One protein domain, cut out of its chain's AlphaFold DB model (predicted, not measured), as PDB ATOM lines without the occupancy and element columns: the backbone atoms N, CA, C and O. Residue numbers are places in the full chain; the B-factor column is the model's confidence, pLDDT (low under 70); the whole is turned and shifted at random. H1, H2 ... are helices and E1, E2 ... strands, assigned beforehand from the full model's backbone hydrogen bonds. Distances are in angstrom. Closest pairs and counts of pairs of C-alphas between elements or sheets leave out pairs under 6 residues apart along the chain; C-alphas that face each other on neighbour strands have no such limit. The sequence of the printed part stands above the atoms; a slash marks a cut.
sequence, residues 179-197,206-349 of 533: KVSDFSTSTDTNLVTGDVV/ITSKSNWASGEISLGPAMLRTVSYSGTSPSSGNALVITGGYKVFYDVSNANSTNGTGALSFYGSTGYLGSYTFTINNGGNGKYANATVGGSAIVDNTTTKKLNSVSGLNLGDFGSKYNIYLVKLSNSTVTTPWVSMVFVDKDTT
ATOM      1  N   LYS A 179     155.039 199.270 184.139       92.62
ATOM      2  CA  LYS A 179     154.127 198.429 183.356       92.62
ATOM      3  C   LYS A 179     154.847 197.680 182.227       92.62
ATOM      4  O   LYS A 179     155.731 198.199 181.547       92.62
ATOM      5  N   VAL A 180     154.440 196.436 181.977       94.38
ATOM      6  CA  VAL A 180     154.919 195.638 180.839       94.38
ATOM      7  C   VAL A 180     154.100 196.013 179.609       94.38
ATOM      8  O   VAL A 180     152.936 195.630 179.511       94.38
ATOM      9  N   SER A 181     154.701 196.750 178.673       90.19
ATOM     10  CA  SER A 181     154.015 197.420 177.553       90.19
ATOM     11  C   SER A 181     153.001 196.554 176.791       90.19
ATOM     12  O   SER A 181     151.879 196.995 176.553       90.19
ATOM     13  N   ASP A 182     153.343 195.315 176.435       91.69
ATOM     14  CA  ASP A 182     152.449 194.434 175.665       91.69
ATOM     15  C   ASP A 182     151.403 193.704 176.525       91.69
ATOM     16  O   ASP A 182     150.485 193.091 175.985       91.69
ATOM     17  N   PHE A 183     151.500 193.800 177.852       96.25
ATOM     18  CA  PHE A 183     150.627 193.145 178.833       96.25
ATOM     19  C   PHE A 183     150.046 194.147 179.837       96.25
ATOM     20  O   PHE A 183     149.827 193.832 181.003       96.25
ATOM     21  N   SER A 184     149.807 195.375 179.388       93.62
ATOM     22  CA  SER A 184     149.187 196.426 180.189       93.62
ATOM     23  C   SER A 184     148.475 197.450 179.311       93.62
ATOM     24  O   SER A 184     148.766 197.604 178.120       93.62
ATOM     25  N   THR A 185     147.536 198.162 179.912       89.25
ATOM     26  CA  THR A 185     146.923 199.380 179.379       89.25
ATOM     27  C   THR A 185     147.970 200.490 179.216       89.25
ATOM     28  O   THR A 185     148.983 200.513 179.913       89.25
ATOM     29  N   SER A 186     147.767 201.413 178.271       75.31
ATOM     30  CA  SER A 186     148.796 202.389 177.863       75.31
ATOM     31  C   SER A 186     148.776 203.706 178.645       75.31
ATOM     32  O   SER A 186     149.320 204.695 178.169       75.31
ATOM     33  N   THR A 187     148.099 203.765 179.792       66.62
ATOM     34  CA  THR A 187     148.103 204.952 180.657       66.62
ATOM     35  C   THR A 187     149.106 204.756 181.793       66.62
ATOM     36  O   THR A 187     148.961 203.841 182.604       66.62
ATOM     37  N   ASP A 188     150.134 205.608 181.849       64.19
ATOM     38  CA  ASP A 188     151.351 205.387 182.655       64.19
ATOM     39  C   ASP A 188     151.143 205.423 184.177       64.19
ATOM     40  O   ASP A 188     152.027 205.041 184.936       64.19
ATOM     41  N   THR A 189     149.993 205.897 184.664       65.81
ATOM     42  CA  THR A 189     149.783 206.115 186.109       65.81
ATOM     43  C   THR A 189     148.574 205.398 186.694       65.81
ATOM     44  O   THR A 189     148.553 205.149 187.896       65.81
ATOM     45  N   ASN A 190     147.600 204.999 185.873       81.12
ATOM     46  CA  ASN A 190     146.391 204.335 186.353       81.12
ATOM     47  C   ASN A 190     146.522 202.821 186.242       81.12
ATOM     48  O   ASN A 190     146.541 202.265 185.149       81.12
ATOM     49  N   LEU A 191     146.577 202.139 187.383       88.44
ATOM     50  CA  LEU A 191     146.558 200.677 187.423       88.44
ATOM     51  C   LEU A 191     145.159 200.144 187.108       88.44
ATOM     52  O   LEU A 191     144.184 200.563 187.741       88.44
ATOM     53  N   VAL A 192     145.075 199.186 186.190       91.50
ATOM     54  CA  VAL A 192     143.845 198.489 185.802       91.50
ATOM     55  C   VAL A 192     143.988 197.012 186.159       91.50
ATOM     56  O   VAL A 192     145.069 196.438 186.067       91.50
ATOM     57  N   THR A 193     142.902 196.365 186.590       94.44
ATOM     58  CA  THR A 193     142.925 194.904 186.782       94.44
ATOM     59  C   THR A 193     143.315 194.233 185.460       94.44
ATOM     60  O   THR A 193     142.817 194.633 184.415       94.44
ATOM     61  N   GLY A 194     144.208 193.245 185.490       96.00
ATOM     62  CA  GLY A 194     144.807 192.608 184.315       96.00
ATOM     63  C   GLY A 194     146.114 193.252 183.837       96.00
ATOM     64  O   GLY A 194     146.872 192.575 183.143       96.00
ATOM     65  N   ASP A 195     146.420 194.495 184.234       96.19
ATOM     66  CA  ASP A 195     147.722 195.109 183.947       96.19
ATOM     67  C   ASP A 195     148.846 194.320 184.604       96.19
ATOM     68  O   ASP A 195     148.737 193.910 185.762       96.19
ATOM     69  N   VAL A 196     149.954 194.176 183.883       97.94
ATOM     70  CA  VAL A 196     151.181 193.568 184.391       97.94
ATOM     71  C   VAL A 196     152.221 194.639 184.660       97.94
ATOM     72  O   VAL A 196     152.522 195.456 183.793       97.94
ATOM     73  N   VAL A 197     152.816 194.578 185.844       95.75
ATOM     74  CA  VAL A 197     153.885 195.454 186.324       95.75
ATOM     75  C   VAL A 197     155.134 194.637 186.643       95.75
ATOM     76  O   VAL A 197     155.052 193.439 186.939       95.75
ATOM     77  N   ILE A 206     147.851 192.858 188.285       97.31
ATOM     78  CA  ILE A 206     146.822 193.384 189.177       97.31
ATOM     79  C   ILE A 206     145.587 192.489 189.072       97.31
ATOM     80  O   ILE A 206     145.007 192.345 187.996       97.31
ATOM     81  N   THR A 207     145.165 191.877 190.174       97.19
ATOM     82  CA  THR A 207     144.043 190.926 190.192       97.19
ATOM     83  C   THR A 207     142.755 191.514 190.752       97.19
ATOM     84  O   THR A 207     141.676 191.041 190.377       97.19
ATOM     85  N   SER A 208     142.848 192.557 191.584       94.81
ATOM     86  CA  SER A 208     141.699 193.319 192.081       94.81
ATOM     87  C   SER A 208     142.073 194.754 192.455       94.81
ATOM     88  O   SER A 208     143.110 194.984 193.068       94.81
ATOM     89  N   LYS A 209     141.179 195.699 192.142       90.44
ATOM     90  CA  LYS A 209     141.129 197.072 192.688       90.44
ATOM     91  C   LYS A 209     139.761 197.387 193.317       90.44
ATOM     92  O   LYS A 209     139.408 198.553 193.461       90.44
ATOM     93  N   SER A 210     138.958 196.371 193.651       87.56
ATOM     94  CA  SER A 210     137.586 196.574 194.154       87.56
ATOM     95  C   SER A 210     137.533 197.446 195.411       87.56
ATOM     96  O   SER A 210     136.605 198.229 195.575       87.56
ATOM     97  N   ASN A 211     138.569 197.350 196.244       90.00
ATOM     98  CA  ASN A 211     138.705 198.068 197.506       90.00
ATOM     99  C   ASN A 211     139.738 199.207 197.401       90.00
ATOM    100  O   ASN A 211     140.309 199.637 198.396       90.00
ATOM    101  N   TRP A 212     139.995 199.726 196.192       89.50
ATOM    102  CA  TRP A 212     140.995 200.782 196.009       89.50
ATOM    103  C   TRP A 212     140.708 202.001 196.880       89.50
ATOM    104  O   TRP A 212     141.631 202.550 197.460       89.50
ATOM    105  N   ALA A 213     139.438 202.395 197.019       88.00
ATOM    106  CA  ALA A 213     139.026 203.541 197.832       88.00
ATOM    107  C   ALA A 213     139.374 203.402 199.329       88.00
ATOM    108  O   ALA A 213     139.483 204.416 200.013       88.00
ATOM    109  N   SER A 214     139.566 202.174 199.823       88.69
ATOM    110  CA  SER A 214     140.036 201.882 201.182       88.69
ATOM    111  C   SER A 214     141.538 201.581 201.244       88.69
ATOM    112  O   SER A 214     142.004 201.038 202.239       88.69
ATOM    113  N   GLY A 215     142.293 201.900 200.188       91.31
ATOM    114  CA  GLY A 215     143.737 201.689 200.143       91.31
ATOM    115  C   GLY A 215     144.143 200.236 199.907       91.31
ATOM    116  O   GLY A 215     145.199 199.832 200.375       91.31
ATOM    117  N   GLU A 216     143.331 199.438 199.209       94.25
ATOM    118  CA  GLU A 216     143.621 198.023 198.945       94.25
ATOM    119  C   GLU A 216     143.764 197.698 197.455       94.25
ATOM    120  O   GLU A 216     142.980 198.132 196.602       94.25
ATOM    121  N   ILE A 217     144.741 196.849 197.143       95.00
ATOM    122  CA  ILE A 217     144.953 196.284 195.808       95.00
ATOM    123  C   ILE A 217     145.477 194.857 195.924       95.00
ATOM    124  O   ILE A 217     146.267 194.538 196.810       95.00
ATOM    125  N   SER A 218     145.046 193.983 195.020       96.94
ATOM    126  CA  SER A 218     145.540 192.609 194.945       96.94
ATOM    127  C   SER A 218     146.374 192.407 193.692       96.94
ATOM    128  O   SER A 218     146.047 192.922 192.618       96.94
ATOM    129  N   LEU A 219     147.433 191.616 193.821       97.69
ATOM    130  CA  LEU A 219     148.306 191.237 192.724       97.69
ATOM    131  C   LEU A 219     148.817 189.808 192.901       97.69
ATOM    132  O   LEU A 219     148.814 189.259 193.998       97.69
ATOM    133  N   GLY A 220     149.256 189.188 191.810       98.19
ATOM    134  CA  GLY A 220     149.878 187.866 191.855       98.19
ATOM    135  C   GLY A 220     150.878 187.660 190.720       98.19
ATOM    136  O   GLY A 220     150.845 188.413 189.740       98.19
ATOM    137  N   PRO A 221     151.783 186.672 190.837       98.31
ATOM    138  CA  PRO A 221     152.738 186.331 189.786       98.31
ATOM    139  C   PRO A 221     152.051 186.121 188.432       98.31
ATOM    140  O   PRO A 221     151.067 185.388 188.323       98.31
ATOM    141  N   ALA A 222     152.572 186.772 187.392       98.25
ATOM    142  CA  ALA A 222     151.943 186.795 186.078       98.25
ATOM    143  C   ALA A 222     152.610 185.817 185.103       98.25
ATOM    144  O   ALA A 222     153.781 185.966 184.749       98.25
ATOM    145  N   MET A 223     151.834 184.869 184.578       97.62
ATOM    146  CA  MET A 223     152.210 184.111 183.386       97.62
ATOM    147  C   MET A 223     151.703 184.838 182.142       97.62
ATOM    148  O   MET A 223     150.502 185.037 181.970       97.62
ATOM    149  N   LEU A 224     152.631 185.226 181.268       98.25
ATOM    150  CA  LEU A 224     152.350 186.031 180.078       98.25
ATOM    151  C   LEU A 224     152.354 185.171 178.820       98.25
ATOM    152  O   LEU A 224     153.272 184.367 178.625       98.25
ATOM    153  N   ARG A 225     151.350 185.334 177.956       97.56
ATOM    154  CA  ARG A 225     151.277 184.628 176.672       97.56
ATOM    155  C   ARG A 225     150.778 185.557 175.580       97.56
ATOM    156  O   ARG A 225     149.703 186.135 175.705       97.56
ATOM    157  N   THR A 226     151.541 185.642 174.502       97.12
ATOM    158  CA  THR A 226     151.074 186.212 173.240       97.12
ATOM    159  C   THR A 226     150.588 185.064 172.371       97.12
ATOM    160  O   THR A 226     151.339 184.124 172.113       97.12
ATOM    161  N   VAL A 227     149.322 185.109 171.972       96.56
ATOM    162  CA  VAL A 227     148.680 184.076 171.154       96.56
ATOM    163  C   VAL A 227     148.470 184.656 169.768       96.56
ATOM    164  O   VAL A 227     147.682 185.586 169.595       96.56
ATOM    165  N   SER A 228     149.196 184.125 168.795       94.75
ATOM    166  CA  SER A 228     149.118 184.573 167.408       94.75
ATOM    167  C   SER A 228     148.102 183.753 166.627       94.75
ATOM    168  O   SER A 228     147.972 182.544 166.824       94.75
ATOM    169  N   TYR A 229     147.408 184.416 165.710       92.12
ATOM    170  CA  TYR A 229     146.585 183.768 164.706       92.12
ATOM    171  C   TYR A 229     147.461 182.889 163.810       92.12
ATOM    172  O   TYR A 229     148.500 183.332 163.320       92.12
ATOM    173  N   SER A 230     147.048 181.638 163.604       86.38
ATOM    174  CA  SER A 230     147.837 180.643 162.865       86.38
ATOM    175  C   SER A 230     147.333 180.368 161.447       86.38
ATOM    176  O   SER A 230     148.004 179.664 160.700       86.38
ATOM    177  N   GLY A 231     146.151 180.868 161.066       85.88
ATOM    178  CA  GLY A 231     145.523 180.514 159.785       85.88
ATOM    179  C   GLY A 231     144.962 179.092 159.717       85.88
ATOM    180  O   GLY A 231     144.526 178.663 158.653       85.88
ATOM    181  N   THR A 232     144.989 178.352 160.827       89.38
ATOM    182  CA  THR A 232     144.498 176.969 160.900       89.38
ATOM    183  C   THR A 232     143.143 176.890 161.594       89.38
ATOM    184  O   THR A 232     142.717 177.824 162.266       89.38
ATOM    185  N   SER A 233     142.458 175.754 161.458       90.38
ATOM    186  CA  SER A 233     141.203 175.529 162.175       90.38
ATOM    187  C   SER A 233     141.436 175.375 163.689       90.38
ATOM    188  O   SER A 233     142.429 174.744 164.087       90.38
ATOM    189  N   PRO A 234     140.507 175.858 164.541       92.69
ATOM    190  CA  PRO A 234     140.598 175.700 165.990       92.69
ATOM    191  C   PRO A 234     140.686 174.228 166.410       92.69
ATOM    192  O   PRO A 234     139.765 173.440 166.194       92.69
ATOM    193  N   SER A 235     141.798 173.844 167.039       93.62
ATOM    194  CA  SER A 235     141.974 172.513 167.623       93.62
ATOM    195  C   SER A 235     142.988 172.538 168.769       93.62
ATOM    196  O   SER A 235     143.876 173.388 168.806       93.62
ATOM    197  N   SER A 236     142.914 171.559 169.678       93.25
ATOM    198  CA  SER A 236     143.920 171.395 170.746       93.25
ATOM    199  C   SER A 236     145.330 171.123 170.194       93.25
ATOM    200  O   SER A 236     146.322 171.446 170.849       93.25
ATOM    201  N   GLY A 237     145.437 170.543 168.990       93.31
ATOM    202  CA  GLY A 237     146.716 170.310 168.312       93.31
ATOM    203  C   GLY A 237     147.382 171.601 167.832       93.31
ATOM    204  O   GLY A 237     148.601 171.710 167.895       93.31
ATOM    205  N   ASN A 238     146.580 172.595 167.442       93.88
ATOM    206  CA  ASN A 238     147.059 173.889 166.946       93.88
ATOM    207  C   ASN A 238     147.110 174.974 168.039       93.88
ATOM    208  O   ASN A 238     147.541 176.096 167.782       93.88
ATOM    209  N   ALA A 239     146.628 174.677 169.250       96.19
ATOM    210  CA  ALA A 239     146.537 175.625 170.355       96.19
ATOM    211  C   ALA A 239     147.884 175.820 171.076       96.19
ATOM    212  O   ALA A 239     148.624 174.866 171.325       96.19
ATOM    213  N   LEU A 240     148.159 177.057 171.497       96.94
ATOM    214  CA  LEU A 240     149.324 177.410 172.304       96.94
ATOM    215  C   LEU A 240     149.189 176.824 173.713       96.94
ATOM    216  O   LEU A 240     148.185 177.049 174.390       96.94
ATOM    217  N   VAL A 241     150.226 176.132 174.188       95.44
ATOM    218  CA  VAL A 241     150.285 175.632 175.567       95.44
ATOM    219  C   VAL A 241     150.497 176.786 176.548       95.44
ATOM    220  O   VAL A 241     151.448 177.564 176.441       95.44
ATOM    221  N   ILE A 242     149.621 176.876 177.547       93.81
ATOM    222  CA  ILE A 242     149.749 177.833 178.646       93.81
ATOM    223  C   ILE A 242     150.575 177.217 179.767       93.81
ATOM    224  O   ILE A 242     151.686 177.669 180.032       93.81
ATOM    225  N   THR A 243     150.047 176.177 180.404       92.38
ATOM    226  CA  THR A 243     150.710 175.423 181.470       92.38
ATOM    227  C   THR A 243     150.029 174.067 181.625       92.38
ATOM    228  O   THR A 243     148.808 173.967 181.467       92.38
ATOM    229  N   GLY A 244     150.803 173.020 181.914       88.94
ATOM    230  CA  GLY A 244     150.294 171.649 181.974       88.94
ATOM    231  C   GLY A 244     149.493 171.283 180.718       88.94
ATOM    232  O   GLY A 244     149.971 171.452 179.598       88.94
ATOM    233  N   GLY A 245     148.258 170.812 180.909       91.88
ATOM    234  CA  GLY A 245     147.336 170.467 179.821       91.88
ATOM    235  C   GLY A 245     146.488 171.626 179.277       91.88
ATOM    236  O   GLY A 245     145.696 171.396 178.368       91.88
ATOM    237  N   TYR A 246     146.612 172.844 179.816       96.12
ATOM    238  CA  TYR A 246     145.779 173.977 179.404       96.12
ATOM    239  C   TYR A 246     146.353 174.684 178.182       96.12
ATOM    240  O   TYR A 246     147.529 175.061 178.162       96.12
ATOM    241  N   LYS A 247     145.508 174.900 177.172       96.44
ATOM    242  CA  LYS A 247     145.880 175.533 175.905       96.44
ATOM    243  C   LYS A 247     144.854 176.569 175.464       96.44
ATOM    244  O   LYS A 247     143.680 176.484 175.823       96.44
ATOM    245  N   VAL A 248     145.296 177.510 174.638       97.44
ATOM    246  CA  VAL A 248     144.430 178.507 174.002       97.44
ATOM    247  C   VAL A 248     144.745 178.631 172.517       97.44
ATOM    248  O   VAL A 248     145.904 178.619 172.106       97.44
ATOM    249  N   PHE A 249     143.703 178.747 171.710       97.50
ATOM    250  CA  PHE A 249     143.787 179.018 170.283       97.50
ATOM    251  C   PHE A 249     143.156 180.376 169.995       97.50
ATOM    252  O   PHE A 249     142.084 180.668 170.526       97.50
ATOM    253  N   TYR A 250     143.806 181.183 169.157       96.69
ATOM    254  CA  TYR A 250     143.268 182.456 168.692       96.69
ATOM    255  C   TYR A 250     142.923 182.360 167.209       96.69
ATOM    256  O   TYR A 250     143.799 182.120 166.376       96.69
ATOM    257  N   ASP A 251     141.643 182.542 166.908       94.06
ATOM    258  CA  ASP A 251     141.111 182.625 165.555       94.06
ATOM    259  C   ASP A 251     140.670 184.055 165.246       94.06
ATOM    260  O   ASP A 251     140.184 184.770 166.129       94.06
ATOM    261  N   VAL A 252     140.819 184.460 163.987       90.75
ATOM    262  CA  VAL A 252     140.395 185.779 163.517       90.75
ATOM    263  C   VAL A 252     139.694 185.651 162.181       90.75
ATOM    264  O   VAL A 252     140.297 185.250 161.188       90.75
ATOM    265  N   SER A 253     138.445 186.102 162.124       87.50
ATOM    266  CA  SER A 253     137.741 186.310 160.866       87.50
ATOM    267  C   SER A 253     137.756 187.790 160.486       87.50
ATOM    268  O   SER A 253     137.672 188.683 161.334       87.50
ATOM    269  N   ASN A 254     137.897 188.063 159.186       79.44
ATOM    270  CA  ASN A 254     137.940 189.420 158.631       79.44
ATOM    271  C   ASN A 254     139.010 190.323 159.285       79.44
ATOM    272  O   ASN A 254     138.757 191.503 159.534       79.44
ATOM    273  N   ALA A 255     140.207 189.774 159.542       64.00
ATOM    274  CA  ALA A 255     141.314 190.434 160.253       64.00
ATOM    275  C   ALA A 255     141.690 191.824 159.703       64.00
ATOM    276  O   ALA A 255     142.061 192.715 160.464       64.00
ATOM    277  N   ASN A 256     141.549 192.009 158.386       66.38
ATOM    278  CA  ASN A 256     141.911 193.236 157.671       66.38
ATOM    279  C   ASN A 256     140.722 194.189 157.456       66.38
ATOM    280  O   ASN A 256     140.839 195.162 156.716       66.38
ATOM    281  N   SER A 257     139.564 193.902 158.054       66.88
ATOM    282  CA  SER A 257     138.394 194.779 157.994       66.88
ATOM    283  C   SER A 257     138.355 195.734 159.188       66.88
ATOM    284  O   SER A 257     138.941 195.469 160.241       66.88
ATOM    285  N   THR A 258     137.627 196.842 159.044       65.94
ATOM    286  CA  THR A 258     137.392 197.813 160.125       65.94
ATOM    287  C   THR A 258     136.788 197.153 161.371       65.94
ATOM    288  O   THR A 258     137.117 197.560 162.482       65.94
ATOM    289  N   ASN A 259     135.987 196.094 161.184       73.06
ATOM    290  CA  ASN A 259     135.344 195.318 162.245       73.06
ATOM    291  C   ASN A 259     135.589 193.812 162.037       73.06
ATOM    292  O   ASN A 259     134.743 193.098 161.492       73.06
ATOM    293  N   GLY A 260     136.759 193.330 162.458       85.94
ATOM    294  CA  GLY A 260     137.067 191.896 162.485       85.94
ATOM    295  C   GLY A 260     136.349 191.183 163.635       85.94
ATOM    296  O   GLY A 260     135.817 191.821 164.542       85.94
ATOM    297  N   THR A 261     136.348 189.851 163.642       90.94
ATOM    298  CA  THR A 261     135.916 189.069 164.814       90.94
ATOM    299  C   THR A 261     137.076 188.227 165.311       90.94
ATOM    300  O   THR A 261     137.675 187.483 164.541       90.94
ATOM    301  N   GLY A 262     137.388 188.348 166.598       93.38
ATOM    302  CA  GLY A 262     138.342 187.490 167.287       93.38
ATOM    303  C   GLY A 262     137.614 186.415 168.085       93.38
ATOM    304  O   GLY A 262     136.568 186.684 168.682       93.38
ATOM    305  N   ALA A 263     138.170 185.207 168.118       95.44
ATOM    306  CA  ALA A 263     137.675 184.111 168.940       95.44
ATOM    307  C   ALA A 263     138.823 183.425 169.687       95.44
ATOM    308  O   ALA A 263     139.830 183.039 169.095       95.44
ATOM    309  N   LEU A 264     138.660 183.248 170.997       96.94
ATOM    310  CA  LEU A 264     139.588 182.505 171.846       96.94
ATOM    311  C   LEU A 264     138.968 181.174 172.231       96.94
ATOM    312  O   LEU A 264     138.003 181.164 172.987       96.94
ATOM    313  N   SER A 265     139.537 180.073 171.749       96.50
ATOM    314  CA  SER A 265     139.106 178.716 172.099       96.50
ATOM    315  C   SER A 265     140.034 178.116 173.150       96.50
ATOM    316  O   SER A 265     141.251 178.090 172.969       96.50
ATOM    317  N   PHE A 266     139.463 177.622 174.243       97.19
ATOM    318  CA  PHE A 266     140.188 177.076 175.385       97.19
ATOM    319  C   PHE A 266     140.096 175.555 175.419       97.19
ATOM    320  O   PHE A 266     139.029 174.978 175.204       97.19
ATOM    321  N   TYR A 267     141.213 174.911 175.746       96.31
ATOM    322  CA  TYR A 267     141.316 173.461 175.875       96.31
ATOM    323  C   TYR A 267     141.981 173.104 177.205       96.31
ATOM    324  O   TYR A 267     142.923 173.771 177.633       96.31
ATOM    325  N   GLY A 268     141.486 172.056 177.853       93.88
ATOM    326  CA  GLY A 268     142.089 171.425 179.021       93.88
ATOM    327  C   GLY A 268     142.719 170.081 178.672       93.88
ATOM    328  O   GLY A 268     142.755 169.669 177.510       93.88
ATOM    329  N   SER A 269     143.169 169.364 179.700       86.81
ATOM    330  CA  SER A 269     143.744 168.019 179.562       86.81
ATOM    331  C   SER A 269     142.756 166.996 178.991       86.81
ATOM    332  O   SER A 269     143.177 166.049 178.335       86.81
ATOM    333  N   THR A 270     141.456 167.192 179.218       86.44
ATOM    334  CA  THR A 270     140.382 166.268 178.823       86.44
ATOM    335  C   THR A 270     139.627 166.690 177.560       86.44
ATOM    336  O   THR A 270     138.767 165.943 177.103       86.44
ATOM    337  N   GLY A 271     139.938 167.849 176.963       92.25
ATOM    338  CA  GLY A 271     139.294 168.304 175.727       92.25
ATOM    339  C   GLY A 271     138.982 169.799 175.685       92.25
ATOM    340  O   GLY A 271     139.610 170.610 176.363       92.25
ATOM    341  N   TYR A 272     138.032 170.174 174.831       95.88
ATOM    342  CA  TYR A 272     137.570 171.554 174.661       95.88
ATOM    343  C   TYR A 272     136.788 172.041 175.888       95.88
ATOM    344  O   TYR A 272     135.950 171.313 176.413       95.88
ATOM    345  N   LEU A 273     137.059 173.271 176.329       95.56
ATOM    346  CA  LEU A 273     136.424 173.885 177.500       95.56
ATOM    347  C   LEU A 273     135.367 174.919 177.100       95.56
ATOM    348  O   LEU A 273     134.283 174.955 177.671       95.56
ATOM    349  N   GLY A 274     135.662 175.758 176.110       94.88
ATOM    350  CA  GLY A 274     134.761 176.825 175.683       94.88
ATOM    351  C   GLY A 274     135.445 177.833 174.772       94.88
ATOM    352  O   GLY A 274     136.659 177.769 174.565       94.88
ATOM    353  N   SER A 275     134.668 178.775 174.240       95.06
ATOM    354  CA  SER A 275     135.176 179.844 173.383       95.06
ATOM    355  C   SER A 275     134.586 181.193 173.769       95.06
ATOM    356  O   SER A 275     133.448 181.278 174.229       95.06
ATOM    357  N   TYR A 276     135.382 182.242 173.592       96.50
ATOM    358  CA  TYR A 276     134.993 183.625 173.822       96.50
ATOM    359  C   TYR A 276     135.206 184.443 172.553       96.50
ATOM    360  O   TYR A 276     136.330 184.530 172.056       96.50
ATOM    361  N   THR A 277     134.136 185.052 172.047       95.12
ATOM    362  CA  THR A 277     134.151 185.861 170.827       95.12
ATOM    363  C   THR A 277     134.007 187.345 171.144       95.12
ATOM    364  O   THR A 277     133.355 187.740 172.110       95.12
ATOM    365  N   PHE A 278     134.640 188.182 170.329       94.38
ATOM    366  CA  PHE A 278     134.583 189.634 170.447       94.38
ATOM    367  C   PHE A 278     134.787 190.301 169.090       94.38
ATOM    368  O   PHE A 278     135.425 189.752 168.192       94.38
ATOM    369  N   THR A 279     134.265 191.515 168.953       93.06
ATOM    370  CA  THR A 279     134.500 192.347 167.774       93.06
ATOM    371  C   THR A 279     135.823 193.085 167.940       93.06
ATOM    372  O   THR A 279     136.062 193.708 168.976       93.06
ATOM    373  N   ILE A 280     136.677 193.011 166.924       91.19
ATOM    374  CA  ILE A 280     137.942 193.737 166.823       91.19
ATOM    375  C   ILE A 280     137.662 195.031 166.072       91.19
ATOM    376  O   ILE A 280     137.342 194.999 164.884       91.19
ATOM    377  N   ASN A 281     137.815 196.158 166.755       87.38
ATOM    378  CA  ASN A 281     137.612 197.475 166.170       87.38
ATOM    379  C   ASN A 281     138.969 198.052 165.771       87.38
ATOM    380  O   ASN A 281     139.752 198.503 166.614       87.38
ATOM    381  N   ASN A 282     139.234 198.043 164.469       74.50
ATOM    382  CA  ASN A 282     140.425 198.636 163.879       74.50
ATOM    383  C   ASN A 282     140.125 200.107 163.549       74.50
ATOM    384  O   ASN A 282     139.477 200.399 162.545       74.50
ATOM    385  N   GLY A 283     140.564 201.043 164.400       61.78
ATOM    386  CA  GLY A 283     140.252 202.468 164.239       61.78
ATOM    387  C   GLY A 283     141.339 203.424 164.739       61.78
ATOM    388  O   GLY A 283     141.422 203.687 165.932       61.78
ATOM    389  N   GLY A 284     142.108 203.980 163.789       53.06
ATOM    390  CA  GLY A 284     142.826 205.264 163.878       53.06
ATOM    391  C   GLY A 284     144.258 205.258 164.439       53.06
ATOM    392  O   GLY A 284     144.434 205.454 165.632       53.06
ATOM    393  N   ASN A 285     145.274 205.107 163.568       51.38
ATOM    394  CA  ASN A 285     146.717 205.424 163.750       51.38
ATOM    395  C   ASN A 285     147.424 205.026 165.072       51.38
ATOM    396  O   ASN A 285     148.498 205.540 165.384       51.38
ATOM    397  N   GLY A 286     146.861 204.097 165.844       64.25
ATOM    398  CA  GLY A 286     147.444 203.594 167.088       64.25
ATOM    399  C   GLY A 286     148.258 202.311 166.906       64.25
ATOM    400  O   GLY A 286     148.073 201.571 165.944       64.25
ATOM    401  N   LYS A 287     149.126 202.007 167.879       77.12
ATOM    402  CA  LYS A 287     149.977 200.798 167.922       77.12
ATOM    403  C   LYS A 287     149.193 199.482 168.141       77.12
ATOM    404  O   LYS A 287     149.715 198.414 167.840       77.12
ATOM    405  N   TYR A 288     147.955 199.542 168.649       87.12
ATOM    406  CA  TYR A 288     147.145 198.383 169.070       87.12
ATOM    407  C   TYR A 288     145.660 198.567 168.695       87.12
ATOM    408  O   TYR A 288     145.227 199.703 168.506       87.12
ATOM    409  N   ALA A 289     144.896 197.473 168.568       88.94
ATOM    410  CA  ALA A 289     143.444 197.522 168.336       88.94
ATOM    411  C   ALA A 289     142.645 197.504 169.644       88.94
ATOM    412  O   ALA A 289     143.148 197.101 170.694       88.94
ATOM    413  N   ASN A 290     141.370 197.882 169.533       90.12
ATOM    414  CA  ASN A 290     140.386 197.778 170.605       90.12
ATOM    415  C   ASN A 290     139.473 196.569 170.370       90.12
ATOM    416  O   ASN A 290     139.271 196.141 169.230       90.12
ATOM    417  N   ALA A 291     138.870 196.047 171.437       92.31
ATOM    418  CA  ALA A 291     137.876 194.981 171.349       92.31
ATOM    419  C   ALA A 291     136.581 195.353 172.074       92.31
ATOM    420  O   ALA A 291     136.609 195.966 173.144       92.31
ATOM    421  N   THR A 292     135.442 194.941 171.511       93.38
ATOM    422  CA  THR A 292     134.106 195.187 172.078       93.38
ATOM    423  C   THR A 292     133.228 193.936 172.093       93.38
ATOM    424  O   THR A 292     133.427 193.006 171.310       93.38
ATOM    425  N   VAL A 293     132.235 193.924 172.984       93.25
ATOM    426  CA  VAL A 293     131.124 192.957 173.005       93.25
ATOM    427  C   VAL A 293     129.827 193.732 173.206       93.25
ATOM    428  O   VAL A 293     129.724 194.529 174.136       93.25
ATOM    429  N   GLY A 294     128.849 193.546 172.313       89.25
ATOM    430  CA  GLY A 294     127.594 194.311 172.347       89.25
ATOM    431  C   GLY A 294     127.806 195.831 172.265       89.25
ATOM    432  O   GLY A 294     127.068 196.584 172.890       89.25
ATOM    433  N   GLY A 295     128.866 196.278 171.579       86.94
ATOM    434  CA  GLY A 295     129.254 197.691 171.478       86.94
ATOM    435  C   GLY A 295     130.007 198.260 172.689       86.94
ATOM    436  O   GLY A 295     130.517 199.371 172.606       86.94
ATOM    437  N   SER A 296     130.137 197.513 173.791       91.81
ATOM    438  CA  SER A 296     130.884 197.949 174.980       91.81
ATOM    439  C   SER A 296     132.352 197.534 174.903       91.81
ATOM    440  O   SER A 296     132.642 196.385 174.557       91.81
ATOM    441  N   ALA A 297     133.275 198.438 175.245       91.38
ATOM    442  CA  ALA A 297     134.709 198.152 175.275       91.38
ATOM    443  C   ALA A 297     135.043 197.075 176.314       91.38
ATOM    444  O   ALA A 297     134.602 197.124 177.462       91.38
ATOM    445  N   ILE A 298     135.818 196.082 175.887       94.12
ATOM    446  CA  ILE A 298     136.370 195.038 176.758       94.12
ATOM    447  C   ILE A 298     137.899 195.095 176.810       94.12
ATOM    448  O   ILE A 298     138.491 194.600 177.763       94.12
ATOM    449  N   VAL A 299     138.529 195.684 175.790       93.38
ATOM    450  CA  VAL A 299     139.969 195.930 175.716       93.38
ATOM    451  C   VAL A 299     140.194 197.246 174.987       93.38
ATOM    452  O   VAL A 299     139.743 197.392 173.849       93.38
ATOM    453  N   ASP A 300     140.901 198.170 175.627       90.50
ATOM    454  CA  ASP A 300     141.372 199.430 175.044       90.50
ATOM    455  C   ASP A 300     142.588 199.968 175.830       90.50
ATOM    456  O   ASP A 300     143.251 199.241 176.573       90.50
ATOM    457  N   ASN A 301     142.917 201.250 175.667       87.31
ATOM    458  CA  ASN A 301     144.019 201.909 176.373       87.31
ATOM    459  C   ASN A 301     143.815 202.068 177.896       87.31
ATOM    460  O   ASN A 301     144.750 202.492 178.576       87.31
ATOM    461  N   THR A 302     142.634 201.739 178.420       89.50
ATOM    462  CA  THR A 302     142.211 201.897 179.822       89.50
ATOM    463  C   THR A 302     141.482 200.679 180.399       89.50
ATOM    464  O   THR A 302     141.233 200.631 181.602       89.50
ATOM    465  N   THR A 303     141.167 199.678 179.579       91.44
ATOM    466  CA  THR A 303     140.301 198.555 179.947       91.44
ATOM    467  C   THR A 303     140.941 197.224 179.570       91.44
ATOM    468  O   THR A 303     141.511 197.080 178.490       91.44
ATOM    469  N   THR A 304     140.793 196.222 180.440       95.25
ATOM    470  CA  THR A 304     141.085 194.809 180.143       95.25
ATOM    471  C   THR A 304     139.868 193.938 180.474       95.25
ATOM    472  O   THR A 304     138.949 194.376 181.179       95.25
ATOM    473  N   LYS A 305     139.863 192.677 180.021       96.81
ATOM    474  CA  LYS A 305     138.757 191.744 180.273       96.81
ATOM    475  C   LYS A 305     139.189 190.515 181.061       96.81
ATOM    476  O   LYS A 305     139.942 189.688 180.557       96.81
ATOM    477  N   LYS A 306     138.603 190.319 182.245       96.69
ATOM    478  CA  LYS A 306     138.654 189.043 182.979       96.69
ATOM    479  C   LYS A 306     137.699 188.028 182.340       96.69
ATOM    480  O   LYS A 306     136.481 188.182 182.423       96.69
ATOM    481  N   LEU A 307     138.244 187.009 181.679       96.12
ATOM    482  CA  LEU A 307     137.491 186.049 180.867       96.12
ATOM    483  C   LEU A 307     136.772 185.001 181.713       96.12
ATOM    484  O   LEU A 307     135.605 184.712 181.479       96.12
ATOM    485  N   ASN A 308     137.417 184.484 182.756       92.31
ATOM    486  CA  ASN A 308     136.835 183.462 183.632       92.31
ATOM    487  C   ASN A 308     135.816 184.017 184.650       92.31
ATOM    488  O   ASN A 308     135.543 183.393 185.672       92.31
ATOM    489  N   SER A 309     135.282 185.210 184.393       90.19
ATOM    490  CA  SER A 309     134.141 185.808 185.098       90.19
ATOM    491  C   SER A 309     133.014 186.189 184.128       90.19
ATOM    492  O   SER A 309     132.055 186.847 184.517       90.19
ATOM    493  N   VAL A 310     133.134 185.803 182.852       91.00
ATOM    494  CA  VAL A 310     132.111 186.021 181.827       91.00
ATOM    495  C   VAL A 310     130.999 184.990 181.991       91.00
ATOM    496  O   VAL A 310     131.250 183.785 181.996       91.00
ATOM    497  N   SER A 311     129.758 185.469 182.072       85.94
ATOM    498  CA  SER A 311     128.582 184.598 182.071       85.94
ATOM    499  C   SER A 311     128.519 183.778 180.777       85.94
ATOM    500  O   SER A 311     128.656 184.331 179.687       85.94
ATOM    501  N   GLY A 312     128.335 182.463 180.898       83.50
ATOM    502  CA  GLY A 312     128.270 181.538 179.761       83.50
ATOM    503  C   GLY A 312     129.615 180.958 179.300       83.50
ATOM    504  O   GLY A 312     129.609 180.031 178.496       83.50
ATOM    505  N   LEU A 313     130.755 181.423 179.831       92.62
ATOM    506  CA  LEU A 313     132.064 180.809 179.579       92.62
ATOM    507  C   LEU A 313     132.500 179.960 180.782       92.62
ATOM    508  O   LEU A 313     133.017 180.485 181.768       92.62
ATOM    509  N   ASN A 314     132.323 178.639 180.693       91.06
ATOM    510  CA  ASN A 314     132.795 177.705 181.715       91.06
ATOM    511  C   ASN A 314     134.160 177.126 181.322       91.06
ATOM    512  O   ASN A 314     134.267 176.379 180.357       91.06
ATOM    513  N   LEU A 315     135.202 177.459 182.081       93.88
ATOM    514  CA  LEU A 315     136.561 176.961 181.846       93.88
ATOM    515  C   LEU A 315     136.950 175.818 182.799       93.88
ATOM    516  O   LEU A 315     138.129 175.482 182.892       93.88
ATOM    517  N   GLY A 316     135.986 175.243 183.527       91.56
ATOM    518  CA  GLY A 316     136.209 174.168 184.495       91.56
ATOM    519  C   GLY A 316     137.327 174.497 185.489       91.56
ATOM    520  O   GLY A 316     137.472 175.640 185.931       91.56
ATOM    521  N   ASP A 317     138.171 173.506 185.773       91.50
ATOM    522  CA  ASP A 317     139.314 173.634 186.684       91.50
ATOM    523  C   ASP A 317     140.289 174.745 186.278       91.50
ATOM    524  O   ASP A 317     140.895 175.384 187.140       91.50
ATOM    525  N   PHE A 318     140.409 175.045 184.978       93.44
ATOM    526  CA  PHE A 318     141.255 176.141 184.512       93.44
ATOM    527  C   PHE A 318     140.737 177.491 185.015       93.44
ATOM    528  O   PHE A 318     141.491 178.298 185.566       93.44
ATOM    529  N   GLY A 319     139.427 177.706 184.864       93.19
ATOM    530  CA  GLY A 319     138.730 178.900 185.327       93.19
ATOM    531  C   GLY A 319     138.668 179.009 186.845       93.19
ATOM    532  O   GLY A 319     138.662 180.132 187.352       93.19
ATOM    533  N   SER A 320     138.674 177.881 187.563       93.06
ATOM    534  CA  SER A 320     138.727 177.817 189.030       93.06
ATOM    535  C   SER A 320     140.122 178.100 189.576       93.06
ATOM    536  O   SER A 320     140.247 178.861 190.532       93.06
ATOM    537  N   LYS A 321     141.180 177.619 188.916       93.94
ATOM    538  CA  LYS A 321     142.567 177.791 189.370       93.94
ATOM    539  C   LYS A 321     143.177 179.150 189.024       93.94
ATOM    540  O   LYS A 321     143.892 179.728 189.832       93.94
ATOM    541  N   TYR A 322     142.877 179.704 187.850       96.75
ATOM    542  CA  TYR A 322     143.538 180.926 187.371       96.75
ATOM    543  C   TYR A 322     142.578 182.110 187.273       96.75
ATOM    544  O   TYR A 322     141.402 181.934 186.980       96.75
ATOM    545  N   ASN A 323     143.053 183.331 187.511       97.38
ATOM    546  CA  ASN A 323     142.463 184.531 186.922       97.38
ATOM    547  C   ASN A 323     143.014 184.678 185.499       97.38
ATOM    548  O   ASN A 323     144.228 184.590 185.310       97.38
ATOM    549  N   ILE A 324     142.135 184.874 184.514       97.94
ATOM    550  CA  ILE A 324     142.494 184.876 183.090       97.94
ATOM    551  C   ILE A 324     142.065 186.203 182.480       97.94
ATOM    552  O   ILE A 324     140.871 186.500 182.440       97.94
ATOM    553  N   TYR A 325     143.026 186.977 181.984       98.25
ATOM    554  CA  TYR A 325     142.788 188.298 181.415       98.25
ATOM    555  C   TYR A 325     143.170 188.343 179.939       98.25
ATOM    556  O   TYR A 325     144.248 187.891 179.554       98.25
ATOM    557  N   LEU A 326     142.294 188.931 179.127       97.88
ATOM    558  CA  LEU A 326     142.624 189.454 177.808       97.88
ATOM    559  C   LEU A 326     142.990 190.930 177.974       97.88
ATOM    560  O   LEU A 326     142.177 191.708 178.477       97.88
ATOM    561  N   VAL A 327     144.211 191.298 177.584       96.50
ATOM    562  CA  VAL A 327     144.794 192.598 177.955       96.50
ATOM    563  C   VAL A 327     145.012 193.517 176.767       96.50
ATOM    564  O   VAL A 327     144.800 194.718 176.878       96.50
ATOM    565  N   LYS A 328     145.469 192.979 175.639       93.38
ATOM    566  CA  LYS A 328     145.821 193.778 174.465       93.38
ATOM    567  C   LYS A 328     145.728 192.932 173.207       93.38
ATOM    568  O   LYS A 328     145.816 191.708 173.283       93.38
ATOM    569  N   LEU A 329     145.561 193.578 172.063       92.50
ATOM    570  CA  LEU A 329     145.523 192.923 170.767       92.50
ATOM    571  C   LEU A 329     146.150 193.799 169.686       92.50
ATOM    572  O   LEU A 329     146.140 195.031 169.760       92.50
ATOM    573  N   SER A 330     146.717 193.146 168.683       89.50
ATOM    574  CA  SER A 330     147.311 193.814 167.534       89.50
ATOM    575  C   SER A 330     146.273 194.543 166.688       89.50
ATOM    576  O   SER A 330     145.170 194.034 166.498       89.50
ATOM    577  N   ASN A 331     146.662 195.669 166.097       84.94
ATOM    578  CA  ASN A 331     145.863 196.326 165.064       84.94
ATOM    579  C   ASN A 331     145.939 195.589 163.708       84.94
ATOM    580  O   ASN A 331     146.770 194.705 163.513       84.94
ATOM    581  N   SER A 332     145.119 196.003 162.743       74.56
ATOM    582  CA  SER A 332     145.109 195.459 161.375       74.56
ATOM    583  C   SER A 332     146.370 195.740 160.541       74.56
ATOM    584  O   SER A 332     146.417 195.345 159.381       74.56
ATOM    585  N   THR A 333     147.375 196.450 161.072       76.31
ATOM    586  CA  THR A 333     148.627 196.728 160.339       76.31
ATOM    587  C   THR A 333     149.667 195.622 160.500       76.31
ATOM    588  O   THR A 333     150.643 195.593 159.754       76.31
ATOM    589  N   VAL A 334     149.471 194.694 161.446       79.56
ATOM    590  CA  VAL A 334     150.355 193.532 161.590       79.56
ATOM    591  C   VAL A 334     149.916 192.402 160.659       79.56
ATOM    592  O   VAL A 334     148.729 192.122 160.510       79.56
ATOM    593  N   THR A 335     150.882 191.710 160.059       82.44
ATOM    594  CA  THR A 335     150.636 190.589 159.135       82.44
ATOM    595  C   THR A 335     150.091 189.343 159.828       82.44
ATOM    596  O   THR A 335     149.371 188.556 159.220       82.44
ATOM    597  N   THR A 336     150.421 189.160 161.106       88.81
ATOM    598  CA  THR A 336     149.944 188.048 161.929       88.81
ATOM    599  C   THR A 336     149.264 188.615 163.171       88.81
ATOM    600  O   THR A 336     149.961 188.994 164.117       88.81
ATOM    601  N   PRO A 337     147.920 188.708 163.178       91.06
ATOM    602  CA  PRO A 337     147.178 189.199 164.327       91.06
ATOM    603  C   PRO A 337     147.496 188.409 165.594       91.06
ATOM    604  O   PRO A 337     147.689 187.195 165.547       91.06
ATOM    605  N   TRP A 338     147.509 189.077 166.740       93.62
ATOM    606  CA  TRP A 338     147.807 188.454 168.025       93.62
ATOM    607  C   TRP A 338     147.013 189.083 169.167       93.62
ATOM    608  O   TRP A 338     146.563 190.227 169.084       93.62
ATOM    609  N   VAL A 339     146.884 188.331 170.260       95.94
ATOM    610  CA  VAL A 339     146.392 188.825 171.552       95.94
ATOM    611  C   VAL A 339     147.411 188.587 172.658       95.94
ATOM    612  O   VAL A 339     148.118 187.580 172.661       95.94
ATOM    613  N   SER A 340     147.458 189.491 173.628       97.25
ATOM    614  CA  SER A 340     148.191 189.324 174.879       97.25
ATOM    615  C   SER A 340     147.240 188.884 175.980       97.25
ATOM    616  O   SER A 340     146.247 189.554 176.283       97.25
ATOM    617  N   MET A 341     147.580 187.759 176.599       98.19
ATOM    618  CA  MET A 341     146.834 187.155 177.688       98.19
ATOM    619  C   MET A 341     147.699 187.015 178.936       98.19
ATOM    620  O   MET A 341     148.904 186.750 178.860       98.19
ATOM    621  N   VAL A 342     147.055 187.168 180.088       98.62
ATOM    622  CA  VAL A 342     147.688 187.095 181.404       98.62
ATOM    623  C   VAL A 342     146.951 186.080 182.262       98.62
ATOM    624  O   VAL A 342     145.726 186.121 182.372       98.62
ATOM    625  N   PHE A 343     147.712 185.185 182.883       98.06
ATOM    626  CA  PHE A 343     147.202 184.136 183.758       98.06
ATOM    627  C   PHE A 343     147.850 184.279 185.133       98.06
ATOM    628  O   PHE A 343     149.075 184.359 185.232       98.06
ATOM    629  N   VAL A 344     147.037 184.297 186.187       98.38
ATOM    630  CA  VAL A 344     147.503 184.411 187.579       98.38
ATOM    631  C   VAL A 344     146.905 183.283 188.392       98.38
ATOM    632  O   VAL A 344     145.685 183.133 188.397       98.38
ATOM    633  N   ASP A 345     147.738 182.489 189.056       97.06
ATOM    634  CA  ASP A 345     147.257 181.440 189.956       97.06
ATOM    635  C   ASP A 345     146.575 182.097 191.163       97.06
ATOM    636  O   ASP A 345     147.190 182.926 191.842       97.06
ATOM    637  N   LYS A 346     145.297 181.779 191.397       96.12
ATOM    638  CA  LYS A 346     144.505 182.422 192.452       96.12
ATOM    639  C   LYS A 346     145.102 182.181 193.838       96.12
ATOM    640  O   LYS A 346     145.085 183.105 194.650       96.12
ATOM    641  N   ASP A 347     145.707 181.016 194.054       96.56
ATOM    642  CA  ASP A 347     146.285 180.620 195.344       96.56
ATOM    643  C   ASP A 347     147.569 181.399 195.675       96.56
ATOM    644  O   ASP A 347     148.040 181.399 196.808       96.56
ATOM    645  N   THR A 348     148.135 182.093 194.684       96.56
ATOM    646  CA  THR A 348     149.361 182.898 194.824       96.56
ATOM    647  C   THR A 348     149.093 184.401 194.870       96.56
ATOM    648  O   THR A 348     150.030 185.202 194.871       96.56
ATOM    649  N   THR A 349     147.821 184.804 194.863       96.62
ATOM    650  CA  THR A 349     147.455 186.220 194.931       96.62
ATOM    651  C   THR A 349     147.610 186.758 196.346       96.62
ATOM    652  O   THR A 349     147.268 186.098 197.322       96.62
TER     653      THR A 349
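This is residues 179 to 197 and 206 to 349 of the 533 residues of the protein "S_layer_C domain-containing protein" of archaeon BMS3Bbin15 (UniProt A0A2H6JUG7). What is the main shape? A strongly twisted sheet of six strands, E4 to E9, is partly face to face with a smaller sheet, E3 E11 E10, and the two come close at E5 with E3 and at E9 with E10. H1 sits at one end between them, and the hairpin E1 E2 lies beyond the start of E3. What is it made of? The 163 printed residues hold eleven named strands and one named helix, in the order E1 to E9, H1, E10, E11; the class is mostly strand, the sheets are antiparallel, and 81 residues, under half, are in named elements. It is compact, with a radius of gyration of the C-alphas of 15.3 A and spans of 45 by 42 by 26 A.

Where is the largest sheet? E4 is residues 240 to 243, E5 246 to 253 with 23.7 A, E6 259 to 268 with 30.0 A, E7 271 to 281 with 30.7 A, E8 288 to 293 and E9 296 to 299. Where are the others? E1 is residues 206 to 208, beginning at C-alpha (146.822, 193.384, 189.177), E2 216 to 221, E3 223 to 228 and H1 316 to 321. E10 is residues 322 to 330, 24.0 A, and E11 338 to 345, 23.0 A, ending at C-alpha (147.257, 181.440, 189.956).

How is the large sheet joined? E4 to E9 form a meander, each strand the antiparallel neighbour of the one before. Within hydrogen-bond range are N 240 and O 248, 2.8 A; N 249 and O 265, 2.8 A; N 264 and O 276, 2.9 A; N 279 and O 292, 2.9 A; N 291 and O 299, 2.9 A. And the smaller one? E11 is antiparallel to E3, with N 225 and O 341 at 3.0 A, and to E10, with N 325 and O 342 at 2.9 A. The closest C-alphas of E3 and E5 are Val 227 and Tyr 250, 6.2 A, and of E9 and E10 Val 299 and Val 327, 6.3 A. Where is H1? It is on the large sheet, over E6 at a height of 8.7 A, and only just stands up from it at 41 degrees; it only grazes the smaller sheet. In H1 every O i to N i+4 pair is within hydrogen-bond range. And E1 and E2? This hairpin has N 207 and O 218 at 2.8 A, and E2 runs on into E3 at 68 degrees.

How large is it? The two C-alphas farthest apart, of Ser 214 and Thr 232, are 47.6 A apart. Is it unbroken? Residues 198 to 205 are not printed, and C-alphas 197 and 206 are 7.9 A apart; the links E3 to E4 and E9 to H1 are long. Where is confidence low? Residues 187 to 189, 255 to 258 and 283 to 286 have pLDDT under 70.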